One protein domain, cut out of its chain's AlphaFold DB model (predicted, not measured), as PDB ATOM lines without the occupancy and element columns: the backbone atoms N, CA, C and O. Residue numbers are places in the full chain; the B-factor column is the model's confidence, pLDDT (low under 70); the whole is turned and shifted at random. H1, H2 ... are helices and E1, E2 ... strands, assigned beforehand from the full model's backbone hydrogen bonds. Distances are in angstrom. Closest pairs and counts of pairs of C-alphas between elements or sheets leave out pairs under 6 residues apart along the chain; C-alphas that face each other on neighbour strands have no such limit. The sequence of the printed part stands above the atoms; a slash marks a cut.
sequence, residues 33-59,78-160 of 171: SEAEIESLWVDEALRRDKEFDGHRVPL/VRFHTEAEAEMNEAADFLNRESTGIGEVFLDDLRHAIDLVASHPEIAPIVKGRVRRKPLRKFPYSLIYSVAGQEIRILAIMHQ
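AT A GLANCE: This is residues 33 to 59 and 78 to 160 of the 171 residues of an uncharacterized protein of Syntrophobacter sp. SbD2 (UniProt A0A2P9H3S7). A strongly twisted sheet of five strands forms the middle layer, with helix H1 slanting over one face and H3 over the other. H2 folds back into H3 as a helical hairpin and stands beside strand E5, at the sheet's level. The printed part has 110 residues, with three named helices and five named strands in the order H1, E1, H2, H3, E2, E3, E4, E5; the sheet's order is E1, E5, E4, E3, E2, mixed, and the class is mixed, helices and strands. It is compact, with a radius of gyration of the C-alphas of 13.5 A, and rounded, spanning 39 by 33 by 25 A.

IN THESE COORDINATES: H1, residues 34 to 54, begins with C-alpha 34 at (-19.422, -40.006, -31.040) and is 30.3 A long. After the cut come E1, residues 78 to 80, and H2, residues 82 to 98, 24.7 A long. H3, residues 102 to 119, is 26.0 A long and begins with C-alpha 102 at (-12.351, -29.056, -51.346). E2 is residues 126 to 128 and E3 residues 131 to 135. E4, residues 141 to 148, is 22.9 A long; E5, residues 151 to 159, is 23.4 A long and ends with C-alpha 159 at (-12.509, -36.760, -38.023).

HOW THE PARTS SIT: E2, E3, E4 and E5 form a meander, each strand the antiparallel neighbour of the one before. N 127 and O 131 are 2.9 A apart between E2 and E3, N 134 and O 143 2.9 A between E3 and E4, and N 142 and O 158 2.7 A between E4 and E5. E1, an edge strand like E2, is parallel to E5, with N 154 and O 79 2.7 A apart. H1 is on the sheet at a height of 7.5 A, over E4 and only just over E5 and E3, with 3 C-alphas on each of these two. Its closest C-alphas to E5 are those of Ala 45 and Leu 155, 5.4 A. H3 is on the opposite face, at a height of 8.1 A, over E5 and E4; on the local plane it runs slantwise to E5 at 33 degrees. H2 stands at the sheet's level, the C-alphas of Ala 84 and Ala 156 in E5 being closest at 4.4 A. H2 and H3 form a hairpin: they touch, H3 with residues 102 to 107 alone, the C-alphas of Ala 92 and Gly 103 being closest at 4.1 A. They run opposite ways at a shallow tilt of 34 degrees, only just short of steep. H1 is apart from H2 and H3. In H1, H2 and H3 every O i to N i+4 pair is within hydrogen-bond range.

THE WHOLE: The two C-alphas farthest apart, those of Gly 54 and Ser 99, are 40.0 A apart. Residues 60 to 77 are not printed, and C-alphas 59 and 78 are 9.7 A apart across the cut. Of the links that are printed whole, none is long. The model's mean pLDDT over the printed part is 92.2, with residues 54 to 59 under 70.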
ATOM      1  N   SER A  33     -20.715 -44.760 -30.872       90.44
ATOM      2  CA  SER A  33     -21.170 -43.400 -30.582       90.44
ATOM      3  C   SER A  33     -20.045 -42.372 -30.759       90.44
ATOM      4  O   SER A  33     -18.856 -42.686 -30.675       90.44
ATOM      5  N   GLU A  34     -20.406 -41.096 -30.936       87.81
ATOM      6  CA  GLU A  34     -19.422 -40.006 -31.040       87.81
ATOM      7  C   GLU A  34     -18.511 -39.913 -29.807       87.81
ATOM      8  O   GLU A  34     -17.319 -39.646 -29.940       87.81
ATOM      9  N   ALA A  35     -19.044 -40.194 -28.614       89.31
ATOM     10  CA  ALA A  35     -18.273 -40.193 -27.372       89.31
ATOM     11  C   ALA A  35     -17.238 -41.331 -27.329       89.31
ATOM     12  O   ALA A  35     -16.121 -41.140 -26.844       89.31
ATOM     13  N   GLU A  36     -17.581 -42.506 -27.859       91.69
ATOM     14  CA  GLU A  36     -16.648 -43.633 -27.969       91.69
ATOM     15  C   GLU A  36     -15.566 -43.350 -29.013       91.69
ATOM     16  O   GLU A  36     -14.383 -43.565 -28.743       91.69
ATOM     17  N   ILE A  37     -15.946 -42.794 -30.168       91.62
ATOM     18  CA  ILE A  37     -15.001 -42.337 -31.198       91.62
ATOM     19  C   ILE A  37     -14.031 -41.306 -30.612       91.62
ATOM     20  O   ILE A  37     -12.818 -41.427 -30.798       91.62
ATOM     21  N   GLU A  38     -14.544 -40.320 -29.877       90.94
ATOM     22  CA  GLU A  38     -13.724 -39.315 -29.207       90.94
ATOM     23  C   GLU A  38     -12.769 -39.956 -28.193       90.94
ATOM     24  O   GLU A  38     -11.576 -39.647 -28.208       90.94
ATOM     25  N   SER A  39     -13.241 -40.889 -27.363       92.56
ATOM     26  CA  SER A  39     -12.381 -41.587 -26.398       92.56
ATOM     27  C   SER A  39     -11.229 -42.327 -27.084       92.56
ATOM     28  O   SER A  39     -10.090 -42.239 -26.621       92.56
ATOM     29  N   LEU A  40     -11.495 -43.009 -28.204       94.25
ATOM     30  CA  LEU A  40     -10.463 -43.704 -28.979       94.25
ATOM     31  C   LEU A  40      -9.410 -42.734 -29.527       94.25
ATOM     32  O   LEU A  40      -8.213 -43.012 -29.447       94.25
ATOM     33  N   TRP A  41      -9.832 -41.581 -30.050       95.19
ATOM     34  CA  TRP A  41      -8.909 -40.541 -30.509       95.19
ATOM     35  C   TRP A  41      -8.085 -39.933 -29.382       95.19
ATOM     36  O   TRP A  41      -6.894 -39.681 -29.568       95.19
ATOM     37  N   VAL A  42      -8.687 -39.705 -28.216       95.25
ATOM     38  CA  VAL A  42      -7.979 -39.174 -27.045       95.25
ATOM     39  C   VAL A  42      -6.926 -40.166 -26.551       95.25
ATOM     40  O   VAL A  42      -5.799 -39.762 -26.256       95.25
ATOM     41  N   ASP A  43      -7.258 -41.453 -26.477       94.94
ATOM     42  CA  ASP A  43      -6.305 -42.481 -26.056       94.94
ATOM     43  C   ASP A  43      -5.167 -42.650 -27.074       94.94
ATOM     44  O   ASP A  43      -3.998 -42.734 -26.682       94.94
ATOM     45  N   GLU A  44      -5.474 -42.590 -28.373       95.69
ATOM     46  CA  GLU A  44      -4.458 -42.594 -29.429       95.69
ATOM     47  C   GLU A  44      -3.564 -41.346 -29.372       95.69
ATOM     48  O   GLU A  44      -2.339 -41.447 -29.474       95.69
ATOM     49  N   ALA A  45      -4.136 -40.167 -29.129       95.69
ATOM     50  CA  ALA A  45      -3.372 -38.938 -28.965       95.69
ATOM     51  C   ALA A  45      -2.433 -39.010 -27.754       95.69
ATOM     52  O   ALA A  45      -1.268 -38.639 -27.871       95.69
ATOM     53  N   LEU A  46      -2.887 -39.542 -26.616       95.19
ATOM     54  CA  LEU A  46      -2.035 -39.760 -25.440       95.19
ATOM     55  C   LEU A  46      -0.898 -40.748 -25.709       95.19
ATOM     56  O   LEU A  46       0.204 -40.578 -25.185       95.19
ATOM     57  N   ARG A  47      -1.153 -41.793 -26.502       94.00
ATOM     58  CA  ARG A  47      -0.128 -42.753 -26.926       94.00
ATOM     59  C   ARG A  47       0.947 -42.053 -27.765       94.00
ATOM     60  O   ARG A  47       2.120 -42.133 -27.407       94.00
ATOM     61  N   ARG A  48       0.549 -41.301 -28.799       93.94
ATOM     62  CA  ARG A  48       1.455 -40.521 -29.674       93.94
ATOM     63  C   ARG A  48       2.218 -39.439 -28.913       93.94
ATOM     64  O   ARG A  48       3.391 -39.184 -29.167       93.94
ATOM     65  N   ASP A  49       1.567 -38.817 -27.941       94.31
ATOM     66  CA  ASP A  49       2.171 -37.800 -27.088       94.31
ATOM     67  C   ASP A  49       3.308 -38.374 -26.222       94.31
ATOM     68  O   ASP A  49       4.344 -37.730 -26.054       94.31
ATOM     69  N   LYS A  50       3.166 -39.621 -25.746       91.69
ATOM     70  CA  LYS A  50       4.250 -40.361 -25.074       91.69
ATOM     71  C   LYS A  50       5.370 -40.761 -26.037       91.69
ATOM     72  O   LYS A  50       6.532 -40.755 -25.639       91.69
ATOM     73  N   GLU A  51       5.054 -41.089 -27.292       89.81
ATOM     74  CA  GLU A  51       6.073 -41.392 -28.313       89.81
ATOM     75  C   GLU A  51       6.986 -40.189 -28.574       89.81
ATOM     76  O   GLU A  51       8.206 -40.352 -28.650       89.81
ATOM     77  N   PHE A  52       6.417 -38.979 -28.606       85.62
ATOM     78  CA  PHE A  52       7.181 -37.732 -28.687       85.62
ATOM     79  C   PHE A  52       8.147 -37.522 -27.512       85.62
ATOM     80  O   PHE A  52       9.224 -36.963 -27.713       85.62
ATOM     81  N   ASP A  53       7.783 -37.944 -26.297       81.94
ATOM     82  CA  ASP A  53       8.672 -37.849 -25.130       81.94
ATOM     83  C   ASP A  53       9.793 -38.902 -25.164       81.94
ATOM     84  O   ASP A  53      10.888 -38.656 -24.658       81.94
ATOM     85  N   GLY A  54       9.527 -40.073 -25.754       68.94
ATOM     86  CA  GLY A  54      10.435 -41.221 -25.744       68.94
ATOM     87  C   GLY A  54      11.539 -41.200 -26.807       68.94
ATOM     88  O   GLY A  54      12.604 -41.764 -26.563       68.94
ATOM     89  N   HIS A  55      11.326 -40.583 -27.976       57.00
ATOM     90  CA  HIS A  55      12.298 -40.582 -29.080       57.00
ATOM     91  C   HIS A  55      12.339 -39.249 -29.842       57.00
ATOM     92  O   HIS A  55      11.322 -38.597 -30.070       57.00
ATOM     93  N   ARG A  56      13.547 -38.874 -30.305       49.88
ATOM     94  CA  ARG A  56      13.798 -37.771 -31.249       49.88
ATOM     95  C   ARG A  56      13.107 -38.072 -32.587       49.88
ATOM     96  O   ARG A  56      13.750 -38.553 -33.516       49.88
ATOM     97  N   VAL A  57      11.810 -37.783 -32.700       47.44
ATOM     98  CA  VAL A  57      11.147 -37.647 -34.007       47.44
ATOM     99  C   VAL A  57      11.999 -36.656 -34.834       47.44
ATOM    100  O   VAL A  57      12.530 -35.702 -34.253       47.44
ATOM    101  N   PRO A  58      12.225 -36.847 -36.143       42.41
ATOM    102  CA  PRO A  58      13.002 -35.896 -36.932       42.41
ATOM    103  C   PRO A  58      12.403 -34.483 -36.844       42.41
ATOM    104  O   PRO A  58      11.185 -34.301 -36.878       42.41
ATOM    105  N   LEU A  59      13.259 -33.472 -36.685       44.31
ATOM    106  CA  LEU A  59      12.876 -32.064 -36.775       44.31
ATOM    107  C   LEU A  59      12.526 -31.766 -38.238       44.31
ATOM    108  O   LEU A  59      13.425 -31.600 -39.058       44.31
ATOM    109  N   VAL A  78       6.003 -25.846 -34.418       92.31
ATOM    110  CA  VAL A  78       4.990 -26.865 -34.716       92.31
ATOM    111  C   VAL A  78       5.663 -28.130 -35.233       92.31
ATOM    112  O   VAL A  78       6.512 -28.070 -36.123       92.31
ATOM    113  N   ARG A  79       5.268 -29.288 -34.704       91.38
ATOM    114  CA  ARG A  79       5.748 -30.599 -35.152       91.38
ATOM    115  C   ARG A  79       4.612 -31.579 -35.307       91.38
ATOM    116  O   ARG A  79       3.733 -31.646 -34.460       91.38
ATOM    117  N   PHE A  80       4.678 -32.385 -36.355       93.75
ATOM    118  CA  PHE A  80       3.680 -33.405 -36.634       93.75
ATOM    119  C   PHE A  80       4.141 -34.773 -36.162       93.75
ATOM    120  O   PHE A  80       5.294 -35.162 -36.360       93.75
ATOM    121  N   HIS A  81       3.214 -35.517 -35.569       93.62
ATOM    122  CA  HIS A  81       3.324 -36.962 -35.545       93.62
ATOM    123  C   HIS A  81       3.210 -37.483 -36.984       93.62
ATOM    124  O   HIS A  81       2.379 -36.989 -37.744       93.62
ATOM    125  N   THR A  82       3.988 -38.498 -37.362       90.81
ATOM    126  CA  THR A  82       3.949 -39.054 -38.731       90.81
ATOM    127  C   THR A  82       2.542 -39.518 -39.124       90.81
ATOM    128  O   THR A  82       2.103 -39.303 -40.248       90.81
ATOM    129  N   GLU A  83       1.792 -40.084 -38.178       91.69
ATOM    130  CA  GLU A  83       0.382 -40.442 -38.386       91.69
ATOM    131  C   GLU A  83      -0.527 -39.230 -38.610       91.69
ATOM    132  O   GLU A  83      -1.445 -39.311 -39.415       91.69
ATOM    133  N   ALA A  84      -0.273 -38.105 -37.934       94.75
ATOM    134  CA  ALA A  84      -1.065 -36.892 -38.119       94.75
ATOM    135  C   ALA A  84      -0.847 -36.290 -39.515       94.75
ATOM    136  O   ALA A  84      -1.780 -35.785 -40.130       94.75
ATOM    137  N   GLU A  85       0.378 -36.377 -40.040       93.44
ATOM    138  CA  GLU A  85       0.685 -35.999 -41.425       93.44
ATOM    139  C   GLU A  85      -0.031 -36.928 -42.422       93.44
ATOM    140  O   GLU A  85      -0.618 -36.457 -43.396       93.44
ATOM    141  N   ALA A  86      -0.059 -38.238 -42.153       91.69
ATOM    142  CA  ALA A  86      -0.801 -39.194 -42.974       91.69
ATOM    143  C   ALA A  86      -2.320 -38.940 -42.945       91.69
ATOM    144  O   ALA A  86      -2.957 -38.974 -43.993       91.69
ATOM    145  N   GLU A  87      -2.888 -38.649 -41.773       95.31
ATOM    146  CA  GLU A  87      -4.300 -38.274 -41.588       95.31
ATOM    147  C   GLU A  87      -4.666 -37.006 -42.360       95.31
ATOM    148  O   GLU A  87      -5.702 -36.957 -43.017       95.31
ATOM    149  N   MET A  88      -3.802 -35.990 -42.311       95.50
ATOM    150  CA  MET A  88      -3.981 -34.751 -43.064       95.50
ATOM    151  C   MET A  88      -4.048 -35.010 -44.574       95.50
ATOM    152  O   MET A  88      -4.969 -34.532 -45.236       95.50
ATOM    153  N   ASN A  89      -3.079 -35.759 -45.106       94.25
ATOM    154  CA  ASN A  89      -3.005 -36.060 -46.536       94.25
ATOM    155  C   ASN A  89      -4.201 -36.911 -46.982       94.25
ATOM    156  O   ASN A  89      -4.816 -36.629 -48.005       94.25
ATOM    157  N   GLU A  90      -4.575 -37.908 -46.179       94.19
ATOM    158  CA  GLU A  90      -5.724 -38.767 -46.461       94.19
ATOM    159  C   GLU A  90      -7.039 -37.987 -46.486       94.19
ATOM    160  O   GLU A  90      -7.838 -38.172 -47.405       94.19
ATOM    161  N   ALA A  91      -7.238 -37.077 -45.532       94.56
ATOM    162  CA  ALA A  91      -8.414 -36.219 -45.491       94.56
ATOM    163  C   ALA A  91      -8.491 -35.307 -46.725       94.56
ATOM    164  O   ALA A  91      -9.556 -35.194 -47.334       94.56
ATOM    165  N   ALA A  92      -7.371 -34.698 -47.132       95.19
ATOM    166  CA  ALA A  92      -7.317 -33.859 -48.327       95.19
ATOM    167  C   ALA A  92      -7.633 -34.660 -49.606       95.19
ATOM    168  O   ALA A  92      -8.477 -34.240 -50.402       95.19
ATOM    169  N   ASP A  93      -7.031 -35.841 -49.768       93.94
ATOM    170  CA  ASP A  93      -7.271 -36.732 -50.909       93.94
ATOM    171  C   ASP A  93      -8.713 -37.246 -50.957       93.94
ATOM    172  O   ASP A  93      -9.287 -37.407 -52.038       93.94
ATOM    173  N   PHE A  94      -9.297 -37.557 -49.799       92.19
ATOM    174  CA  PHE A  94     -10.687 -37.988 -49.696       92.19
ATOM    175  C   PHE A  94     -11.637 -36.865 -50.124       92.19
ATOM    176  O   PHE A  94     -12.479 -37.074 -50.995       92.19
ATOM    177  N   LEU A  95     -11.455 -35.665 -49.575       93.56
ATOM    178  CA  LEU A  95     -12.298 -34.512 -49.881       93.56
ATOM    179  C   LEU A  95     -12.207 -34.105 -51.358       93.56
ATOM    180  O   LEU A  95     -13.226 -33.798 -51.974       93.56
ATOM    181  N   ASN A  96     -11.018 -34.180 -51.960       93.25
ATOM    182  CA  ASN A  96     -10.841 -33.907 -53.388       93.25
ATOM    183  C   ASN A  96     -11.471 -34.965 -54.301       93.25
ATOM    184  O   ASN A  96     -11.842 -34.646 -55.431       93.25
ATOM    185  N   ARG A  97     -11.634 -36.207 -53.828       92.81
ATOM    186  CA  ARG A  97     -12.419 -37.225 -54.542       92.81
ATOM    187  C   ARG A  97     -13.919 -36.951 -54.479       92.81
ATOM    188  O   ARG A  97     -14.617 -37.293 -55.429       92.81
ATOM    189  N   GLU A  98     -14.411 -36.358 -53.392       91.00
ATOM    190  CA  GLU A  98     -15.820 -35.962 -53.278       91.00
ATOM    191  C   GLU A  98     -16.136 -34.745 -54.155       91.00
ATOM    192  O   GLU A  98     -17.151 -34.724 -54.852       91.00
ATOM    193  N   SER A  99     -15.264 -33.736 -54.146       92.06
ATOM    194  CA  SER A  99     -15.381 -32.577 -55.026       92.06
ATOM    195  C   SER A  99     -14.032 -31.881 -55.191       92.06
ATOM    196  O   SER A  99     -13.374 -31.519 -54.214       92.06
ATOM    197  N   THR A 100     -13.630 -31.671 -56.443       93.31
ATOM    198  CA  THR A 100     -12.368 -31.016 -56.796       93.31
ATOM    199  C   THR A 100     -12.238 -29.650 -56.120       93.31
ATOM    200  O   THR A 100     -13.109 -28.796 -56.281       93.31
ATOM    201  N   GLY A 101     -11.128 -29.412 -55.417       92.38
ATOM    202  CA  GLY A 101     -10.828 -28.131 -54.772       92.38
ATOM    203  C   GLY A 101     -11.195 -28.071 -53.285       92.38
ATOM    204  O   GLY A 101     -10.811 -27.124 -52.598       92.38
ATOM    205  N   ILE A 102     -11.954 -29.043 -52.763       96.50
ATOM    206  CA  ILE A 102     -12.351 -29.056 -51.346       96.50
ATOM    207  C   ILE A 102     -11.183 -29.453 -50.439       96.50
ATOM    208  O   ILE A 102     -11.091 -28.945 -49.318       96.50
ATOM    209  N   GLY A 103     -10.270 -30.306 -50.913       96.00
ATOM    210  CA  GLY A 103      -9.070 -30.688 -50.167       96.00
ATOM    211  C   GLY A 103      -8.188 -29.480 -49.849       96.00
ATOM    212  O   GLY A 103      -7.722 -29.330 -48.724       96.00
ATOM    213  N   GLU A 104      -8.039 -28.554 -50.792       96.31
ATOM    214  CA  GLU A 104      -7.296 -27.306 -50.610       96.31
ATOM    215  C   GLU A 104      -7.984 -26.397 -49.581       96.31
ATOM    216  O   GLU A 104      -7.334 -25.897 -48.664       96.31
ATOM    217  N   VAL A 105      -9.315 -26.257 -49.653       97.38
ATOM    218  CA  VAL A 105     -10.093 -25.484 -48.666       97.38
ATOM    219  C   VAL A 105      -9.965 -26.075 -47.255       97.38
ATOM    220  O   VAL A 105      -9.958 -25.330 -46.269       97.38
ATOM    221  N   PHE A 106      -9.860 -27.401 -47.148       97.94
ATOM    222  CA  PHE A 106      -9.589 -28.101 -45.893       97.94
ATOM    223  C   PHE A 106      -8.186 -27.829 -45.362       97.94
ATOM    224  O   PHE A 106      -8.047 -27.477 -44.189       97.94
ATOM    225  N   LEU A 107      -7.163 -27.938 -46.210       97.31
ATOM    226  CA  LEU A 107      -5.782 -27.651 -45.824       97.31
ATOM    227  C   LEU A 107      -5.613 -26.195 -45.377       97.31
ATOM    228  O   LEU A 107      -4.895 -25.939 -44.407       97.31
ATOM    229  N   ASP A 108      -6.326 -25.258 -46.003       97.38
ATOM    230  CA  ASP A 108      -6.369 -23.866 -45.565       97.38
ATOM    231  C   ASP A 108      -7.010 -23.727 -44.178       97.38
ATOM    232  O   ASP A 108      -6.431 -23.087 -43.301       97.38
ATOM    233  N   ASP A 109      -8.180 -24.327 -43.929       97.88
ATOM    234  CA  ASP A 109      -8.835 -24.259 -42.607       97.88
ATOM    235  C   ASP A 109      -7.967 -24.895 -41.507       97.88
ATOM    236  O   ASP A 109      -7.851 -24.365 -40.397       97.88
ATOM    237  N   LEU A 110      -7.286 -25.996 -41.836       98.00
ATOM    238  CA  LEU A 110      -6.341 -26.660 -40.951       98.00
ATOM    239  C   LEU A 110      -5.109 -25.786 -40.663       98.00
ATOM    240  O   LEU A 110      -4.714 -25.664 -39.501       98.00
ATOM    241  N   ARG A 111      -4.534 -25.133 -41.683       96.81
ATOM    242  CA  ARG A 111      -3.421 -24.179 -41.528       96.81
ATOM    243  C   ARG A 111      -3.791 -23.061 -40.561       96.81
ATOM    244  O   ARG A 111      -3.055 -22.816 -39.610       96.81
ATOM    245  N   HIS A 112      -4.969 -22.459 -40.734       96.31
ATOM    246  CA  HIS A 112      -5.459 -21.414 -39.834       96.31
ATOM    247  C   HIS A 112      -5.586 -21.915 -38.387       96.31
ATOM    248  O   HIS A 112      -5.258 -21.188 -37.448       96.31
ATOM    249  N   ALA A 113      -6.052 -23.151 -38.183       97.50
ATOM    250  CA  ALA A 113      -6.120 -23.745 -36.851       97.50
ATOM    251  C   ALA A 113      -4.724 -23.953 -36.237       97.50
ATOM    252  O   ALA A 113      -4.544 -23.663 -35.054       97.50
ATOM    253  N   ILE A 114      -3.747 -24.409 -37.030       96.62
ATOM    254  CA  ILE A 114      -2.352 -24.602 -36.607       96.62
ATOM    255  C   ILE A 114      -1.704 -23.269 -36.220       96.62
ATOM    256  O   ILE A 114      -1.151 -23.160 -35.126       96.62
ATOM    257  N   ASP A 115      -1.822 -22.244 -37.062       95.00
ATOM    258  CA  ASP A 115      -1.247 -20.916 -36.800       95.00
ATOM    259  C   ASP A 115      -1.854 -20.289 -35.537       95.00
ATOM    260  O   ASP A 115      -1.170 -19.661 -34.717       95.00
ATOM    261  N   LEU A 116      -3.153 -20.514 -35.325       94.75
ATOM    262  CA  LEU A 116      -3.847 -20.054 -34.135       94.75
ATOM    263  C   LEU A 116      -3.325 -20.738 -32.863       94.75
ATOM    264  O   LEU A 116      -3.095 -20.052 -31.870       94.75
ATOM    265  N   VAL A 117      -3.111 -22.058 -32.870       95.94
ATOM    266  CA  VAL A 117      -2.562 -22.752 -31.689       95.94
ATOM    267  C   VAL A 117      -1.060 -22.509 -31.514       95.94
ATOM    268  O   VAL A 117      -0.576 -22.536 -30.390       95.94
ATOM    269  N   ALA A 118      -0.313 -22.211 -32.578       92.56
ATOM    270  CA  ALA A 118       1.101 -21.842 -32.483       92.56
ATOM    271  C   ALA A 118       1.308 -20.453 -31.856       92.56
ATOM    272  O   ALA A 118       2.288 -20.236 -31.139       92.56
ATOM    273  N   SER A 119       0.380 -19.523 -32.108       92.44
ATOM    274  CA  SER A 119       0.368 -18.181 -31.509       92.44
ATOM    275  C   SER A 119      -0.294 -18.145 -30.128       92.44
ATOM    276  O   SER A 119       0.122 -17.377 -29.263       92.44
ATOM    277  N   HIS A 120      -1.298 -18.996 -29.900       94.69
ATOM    278  CA  HIS A 120      -2.041 -19.089 -28.645       94.69
ATOM    279  C   HIS A 120      -2.186 -20.562 -28.214       94.69
ATOM    280  O   HIS A 120      -3.277 -21.128 -28.309       94.69
ATOM    281  N   PRO A 121      -1.115 -21.198 -27.698       94.69
ATOM    282  CA  PRO A 121      -1.094 -22.625 -27.341       94.69
ATOM    283  C   PRO A 121      -2.218 -23.077 -26.418       94.69
ATOM    284  O   PRO A 121      -2.635 -24.233 -26.458       94.69
ATOM    285  N   GLU A 122      -2.720 -22.175 -25.579       95.19
ATOM    286  CA  GLU A 122      -3.731 -22.490 -24.572       95.19
ATOM    287  C   GLU A 122      -5.172 -22.204 -25.018       95.19
ATOM    288  O   GLU A 122      -6.096 -22.422 -24.238       95.19
ATOM    289  N   ILE A 123      -5.386 -21.765 -26.268       96.00
ATOM    290  CA  ILE A 123      -6.704 -21.357 -26.787       96.00
ATOM    291  C   ILE A 123      -7.752 -22.475 -26.793       96.00
ATOM    292  O   ILE A 123      -8.952 -22.200 -26.799       96.00
ATOM    293  N   ALA A 124      -7.317 -23.732 -26.840       97.19
ATOM    294  CA  ALA A 124      -8.195 -24.892 -26.836       97.19
ATOM    295  C   ALA A 124      -8.174 -25.599 -25.472       97.19
ATOM    296  O   ALA A 124      -7.099 -25.720 -24.873       97.19
ATOM    297  N   PRO A 125      -9.320 -26.107 -24.983       97.12
ATOM    298  CA  PRO A 125      -9.385 -26.800 -23.702       97.12
ATOM    299  C   PRO A 125      -8.579 -28.104 -23.722       97.12
ATOM    300  O   PRO A 125      -8.418 -28.750 -24.762       97.12
ATOM    301  N   ILE A 126      -8.093 -28.497 -22.544       97.38
ATOM    302  CA  ILE A 126      -7.492 -29.814 -22.317       97.38
ATOM    303  C   ILE A 126      -8.613 -30.855 -22.276       97.38
ATOM    304  O   ILE A 126      -9.587 -30.678 -21.550       97.38
ATOM    305  N   VAL A 127      -8.448 -31.947 -23.021       96.38
ATOM    306  CA  VAL A 127      -9.367 -33.097 -23.002       96.38
ATOM    307  C   VAL A 127      -8.894 -34.187 -22.038       96.38
ATOM    308  O   VAL A 127      -9.698 -34.741 -21.294       96.38
ATOM    309  N   LYS A 128      -7.585 -34.482 -21.998       96.50
ATOM    310  CA  LYS A 128      -6.980 -35.459 -21.072       96.50
ATOM    311  C   LYS A 128      -5.467 -35.253 -20.990       96.50
ATOM    312  O   LYS A 128      -4.805 -35.075 -22.011       96.50
ATOM    313  N   GLY A 129      -4.893 -35.301 -19.787       94.62
ATOM    314  CA  GLY A 129      -3.454 -35.070 -19.596       94.62
ATOM    315  C   GLY A 129      -3.031 -33.681 -20.090       94.62
ATOM    316  O   GLY A 129      -3.528 -32.681 -19.584       94.62
ATOM    317  N   ARG A 130      -2.138 -33.623 -21.089       94.25
ATOM    318  CA  ARG A 130      -1.744 -32.378 -21.787       94.25
ATOM    319  C   ARG A 130      -2.323 -32.247 -23.202       94.25
ATOM    320  O   ARG A 130      -1.960 -31.323 -23.928       94.25
ATOM    321  N   VAL A 131      -3.196 -33.175 -23.598       96.81
ATOM    322  CA  VAL A 131      -3.833 -33.192 -24.918       96.81
ATOM    323  C   VAL A 131      -4.953 -32.161 -24.948       96.81
ATOM    324  O   VAL A 131      -5.791 -32.108 -24.046       96.81
ATOM    325  N   ARG A 132      -4.971 -31.358 -26.006       98.06
ATOM    326  CA  ARG A 132      -5.939 -30.302 -26.290       98.06
ATOM    327  C   ARG A 132      -6.641 -30.582 -27.613       98.06
ATOM    328  O   ARG A 132      -6.049 -31.156 -28.530       98.06
ATOM    329  N   ARG A 133      -7.900 -30.153 -27.714       97.62
ATOM    330  CA  ARG A 133      -8.747 -30.352 -28.900       97.62
ATOM    331  C   ARG A 133      -9.224 -29.017 -29.449       97.62
ATOM    332  O   ARG A 133      -9.989 -28.312 -28.793       97.62
ATOM    333  N   LYS A 134      -8.839 -28.709 -30.686       97.94
ATOM    334  CA  LYS A 134      -9.319 -27.543 -31.430       97.94
ATOM    335  C   LYS A 134     -10.172 -27.995 -32.622       97.94
ATOM    336  O   LYS A 134      -9.608 -28.445 -33.614       97.94
ATOM    337  N   PRO A 135     -11.510 -27.873 -32.566       97.62
ATOM    338  CA  PRO A 135     -12.354 -28.117 -33.732       97.62
ATOM    339  C   PRO A 135     -11.976 -27.195 -34.898       97.62
ATOM    340  O   PRO A 135     -11.677 -26.013 -34.683       97.62
ATOM    341  N   LEU A 136     -11.994 -27.744 -36.113       97.75
ATOM    342  CA  LEU A 136     -11.892 -26.965 -37.346       97.75
ATOM    343  C   LEU A 136     -13.203 -26.198 -37.572       97.75
ATOM    344  O   LEU A 136     -14.243 -26.538 -37.005       97.75
ATOM    345  N   ARG A 137     -13.151 -25.118 -38.356       94.88
ATOM    346  CA  ARG A 137     -14.305 -24.220 -38.518       94.88
ATOM    347  C   ARG A 137     -15.252 -24.686 -39.613       94.88
ATOM    348  O   ARG A 137     -16.454 -24.488 -39.484       94.88
ATOM    349  N   LYS A 138     -14.704 -25.207 -40.711       95.50
ATOM    350  CA  LYS A 138     -15.456 -25.515 -41.937       95.50
ATOM    351  C   LYS A 138     -15.738 -27.003 -42.112       95.50
ATOM    352  O   LYS A 138     -16.619 -27.362 -42.882       95.50
ATOM    353  N   PHE A 139     -14.991 -27.850 -41.413       95.81
ATOM    354  CA  PHE A 139     -15.017 -29.293 -41.608       95.81
ATOM    355  C   PHE A 139     -15.275 -30.019 -40.286       95.81
ATOM    356  O   PHE A 139     -14.849 -29.526 -39.238       95.81
ATOM    357  N   PRO A 140     -15.908 -31.209 -40.313       95.38
ATOM    358  CA  PRO A 140     -16.169 -32.034 -39.131       95.38
ATOM    359  C   PRO A 140     -14.892 -32.743 -38.652       95.38
ATOM    360  O   PRO A 140     -14.854 -33.954 -38.445       95.38
ATOM    361  N   TYR A 141     -13.818 -31.975 -38.482       97.31
ATOM    362  CA  TYR A 141     -12.514 -32.424 -38.026       97.31
ATOM    363  C   TYR A 141     -12.090 -31.633 -36.786       97.31
ATOM    364  O   TYR A 141     -12.639 -30.576 -36.470       97.31
ATOM    365  N   SER A 142     -11.132 -32.156 -36.037       97.62
ATOM    366  CA  SER A 142     -10.483 -31.482 -34.920       97.62
ATOM    367  C   SER A 142      -8.974 -31.660 -35.012       97.62
ATOM    368  O   SER A 142      -8.478 -32.752 -35.271       97.62
ATOM    369  N   LEU A 143      -8.247 -30.583 -34.740       98.25
ATOM    370  CA  LEU A 143      -6.818 -30.605 -34.499       98.25
ATOM    371  C   LEU A 143      -6.573 -31.063 -33.060       98.25
ATOM    372  O   LEU A 143      -6.968 -30.376 -32.109       98.25
ATOM    373  N   ILE A 144      -5.928 -32.215 -32.899       98.25
ATOM    374  CA  ILE A 144      -5.523 -32.731 -31.592       98.25
ATOM    375  C   ILE A 144      -4.041 -32.442 -31.402       98.25
ATOM    376  O   ILE A 144      -3.214 -32.855 -32.218       98.25
ATOM    377  N   TYR A 145      -3.700 -31.729 -30.333       98.12
ATOM    378  CA  TYR A 145      -2.329 -31.295 -30.091       98.12
ATOM    379  C   TYR A 145      -1.960 -31.304 -28.608       98.12
ATOM    380  O   TYR A 145      -2.829 -31.338 -27.739       98.12
ATOM    381  N   SER A 146      -0.668 -31.252 -28.307       97.50
ATOM    382  CA  SER A 146      -0.150 -30.972 -26.965       97.50
ATOM    383  C   SER A 146       0.865 -29.831 -26.997       97.50
ATOM    384  O   SER A 146       1.398 -29.472 -28.049       97.50
ATOM    385  N   VAL A 147       1.104 -29.237 -25.828       95.44
ATOM    386  CA  VAL A 147       2.099 -28.178 -25.631       95.44
ATOM    387  C   VAL A 147       3.222 -28.737 -24.761       95.44
ATOM    388  O   VAL A 147       2.959 -29.229 -23.661       95.44
ATOM    389  N   ALA A 148       4.464 -28.675 -25.243       91.12
ATOM    390  CA  ALA A 148       5.638 -29.166 -24.524       91.12
ATOM    391  C   ALA A 148       6.823 -28.201 -24.691       91.12
ATOM    392  O   ALA A 148       7.452 -28.137 -25.744       91.12
ATOM    393  N   GLY A 149       7.145 -27.431 -23.647       88.50
ATOM    394  CA  GLY A 149       8.162 -26.379 -23.745       88.50
ATOM    395  C   GLY A 149       7.729 -25.287 -24.728       88.50
ATOM    396  O   GLY A 149       6.679 -24.692 -24.536       88.50
ATOM    397  N   GLN A 150       8.518 -25.047 -25.779       88.38
ATOM    398  CA  GLN A 150       8.196 -24.109 -26.871       88.38
ATOM    399  C   GLN A 150       7.723 -24.832 -28.144       88.38
ATOM    400  O   GLN A 150       7.923 -24.349 -29.257       88.38
ATOM    401  N   GLU A 151       7.125 -26.012 -27.984       91.25
ATOM    402  CA  GLU A 151       6.695 -26.875 -29.080       91.25
ATOM    403  C   GLU A 151       5.183 -27.138 -29.018       91.25
ATOM    404  O   GLU A 151       4.649 -27.501 -27.966       91.25
ATOM    405  N   ILE A 152       4.505 -26.978 -30.156       95.69
ATOM    406  CA  ILE A 152       3.178 -27.539 -30.419       95.69
ATOM    407  C   ILE A 152       3.372 -28.875 -31.126       95.69
ATOM    408  O   ILE A 152       3.884 -28.931 -32.246       95.69
ATOM    409  N   ARG A 153       2.915 -29.956 -30.501       96.38
ATOM    410  CA  ARG A 153       2.925 -31.296 -31.094       96.38
ATOM    411  C   ARG A 153       1.550 -31.593 -31.653       96.38
ATOM    412  O   ARG A 153       0.604 -31.738 -30.891       96.38
ATOM    413  N   ILE A 154       1.439 -31.685 -32.968       97.81
ATOM    414  CA  ILE A 154       0.232 -32.118 -33.661       97.81
ATOM    415  C   ILE A 154       0.170 -33.641 -33.585       97.81
ATOM    416  O   ILE A 154       0.974 -34.344 -34.200       97.81
ATOM    417  N   LEU A 155      -0.762 -34.137 -32.778       97.19
ATOM    418  CA  LEU A 155      -0.900 -35.550 -32.442       97.19
ATOM    419  C   LEU A 155      -1.830 -36.265 -33.417       97.19
ATOM    420  O   LEU A 155      -1.548 -37.406 -33.775       97.19
ATOM    421  N   ALA A 156      -2.913 -35.613 -33.846       97.19
ATOM    422  CA  ALA A 156      -3.858 -36.174 -34.807       97.19
ATOM    423  C   ALA A 156      -4.672 -35.102 -35.547       97.19
ATOM    424  O   ALA A 156      -4.960 -34.036 -34.989       97.19
ATOM    425  N   ILE A 157      -5.100 -35.438 -36.766       97.56
ATOM    426  CA  ILE A 157      -6.155 -34.736 -37.508       97.56
ATOM    427  C   ILE A 157      -7.417 -35.604 -37.441       97.56
ATOM    428  O   ILE A 157      -7.657 -36.488 -38.259       97.56
ATOM    429  N   MET A 158      -8.203 -35.381 -36.393       95.56
ATOM    430  CA  MET A 158      -9.311 -36.242 -35.985       95.56
ATOM    431  C   MET A 158     -10.585 -35.917 -36.765       95.56
ATOM    432  O   MET A 158     -11.122 -34.824 -36.609       95.56
ATOM    433  N   HIS A 159     -11.137 -36.868 -37.517       95.19
ATOM    434  CA  HIS A 159     -12.509 -36.760 -38.023       95.19
ATOM    435  C   HIS A 159     -13.506 -37.035 -36.883       95.19
ATOM    436  O   HIS A 159     -13.393 -38.042 -36.191       95.19
ATOM    437  N   GLN A 160     -14.508 -36.174 -36.695       93.06
ATOM    438  CA  GLN A 160     -15.399 -36.203 -35.521       93.06
ATOM    439  C   GLN A 160     -16.319 -37.437 -35.480       93.06
ATOM    440  O   GLN A 160     -16.599 -37.957 -34.410       93.06
TER     441      GLN A 160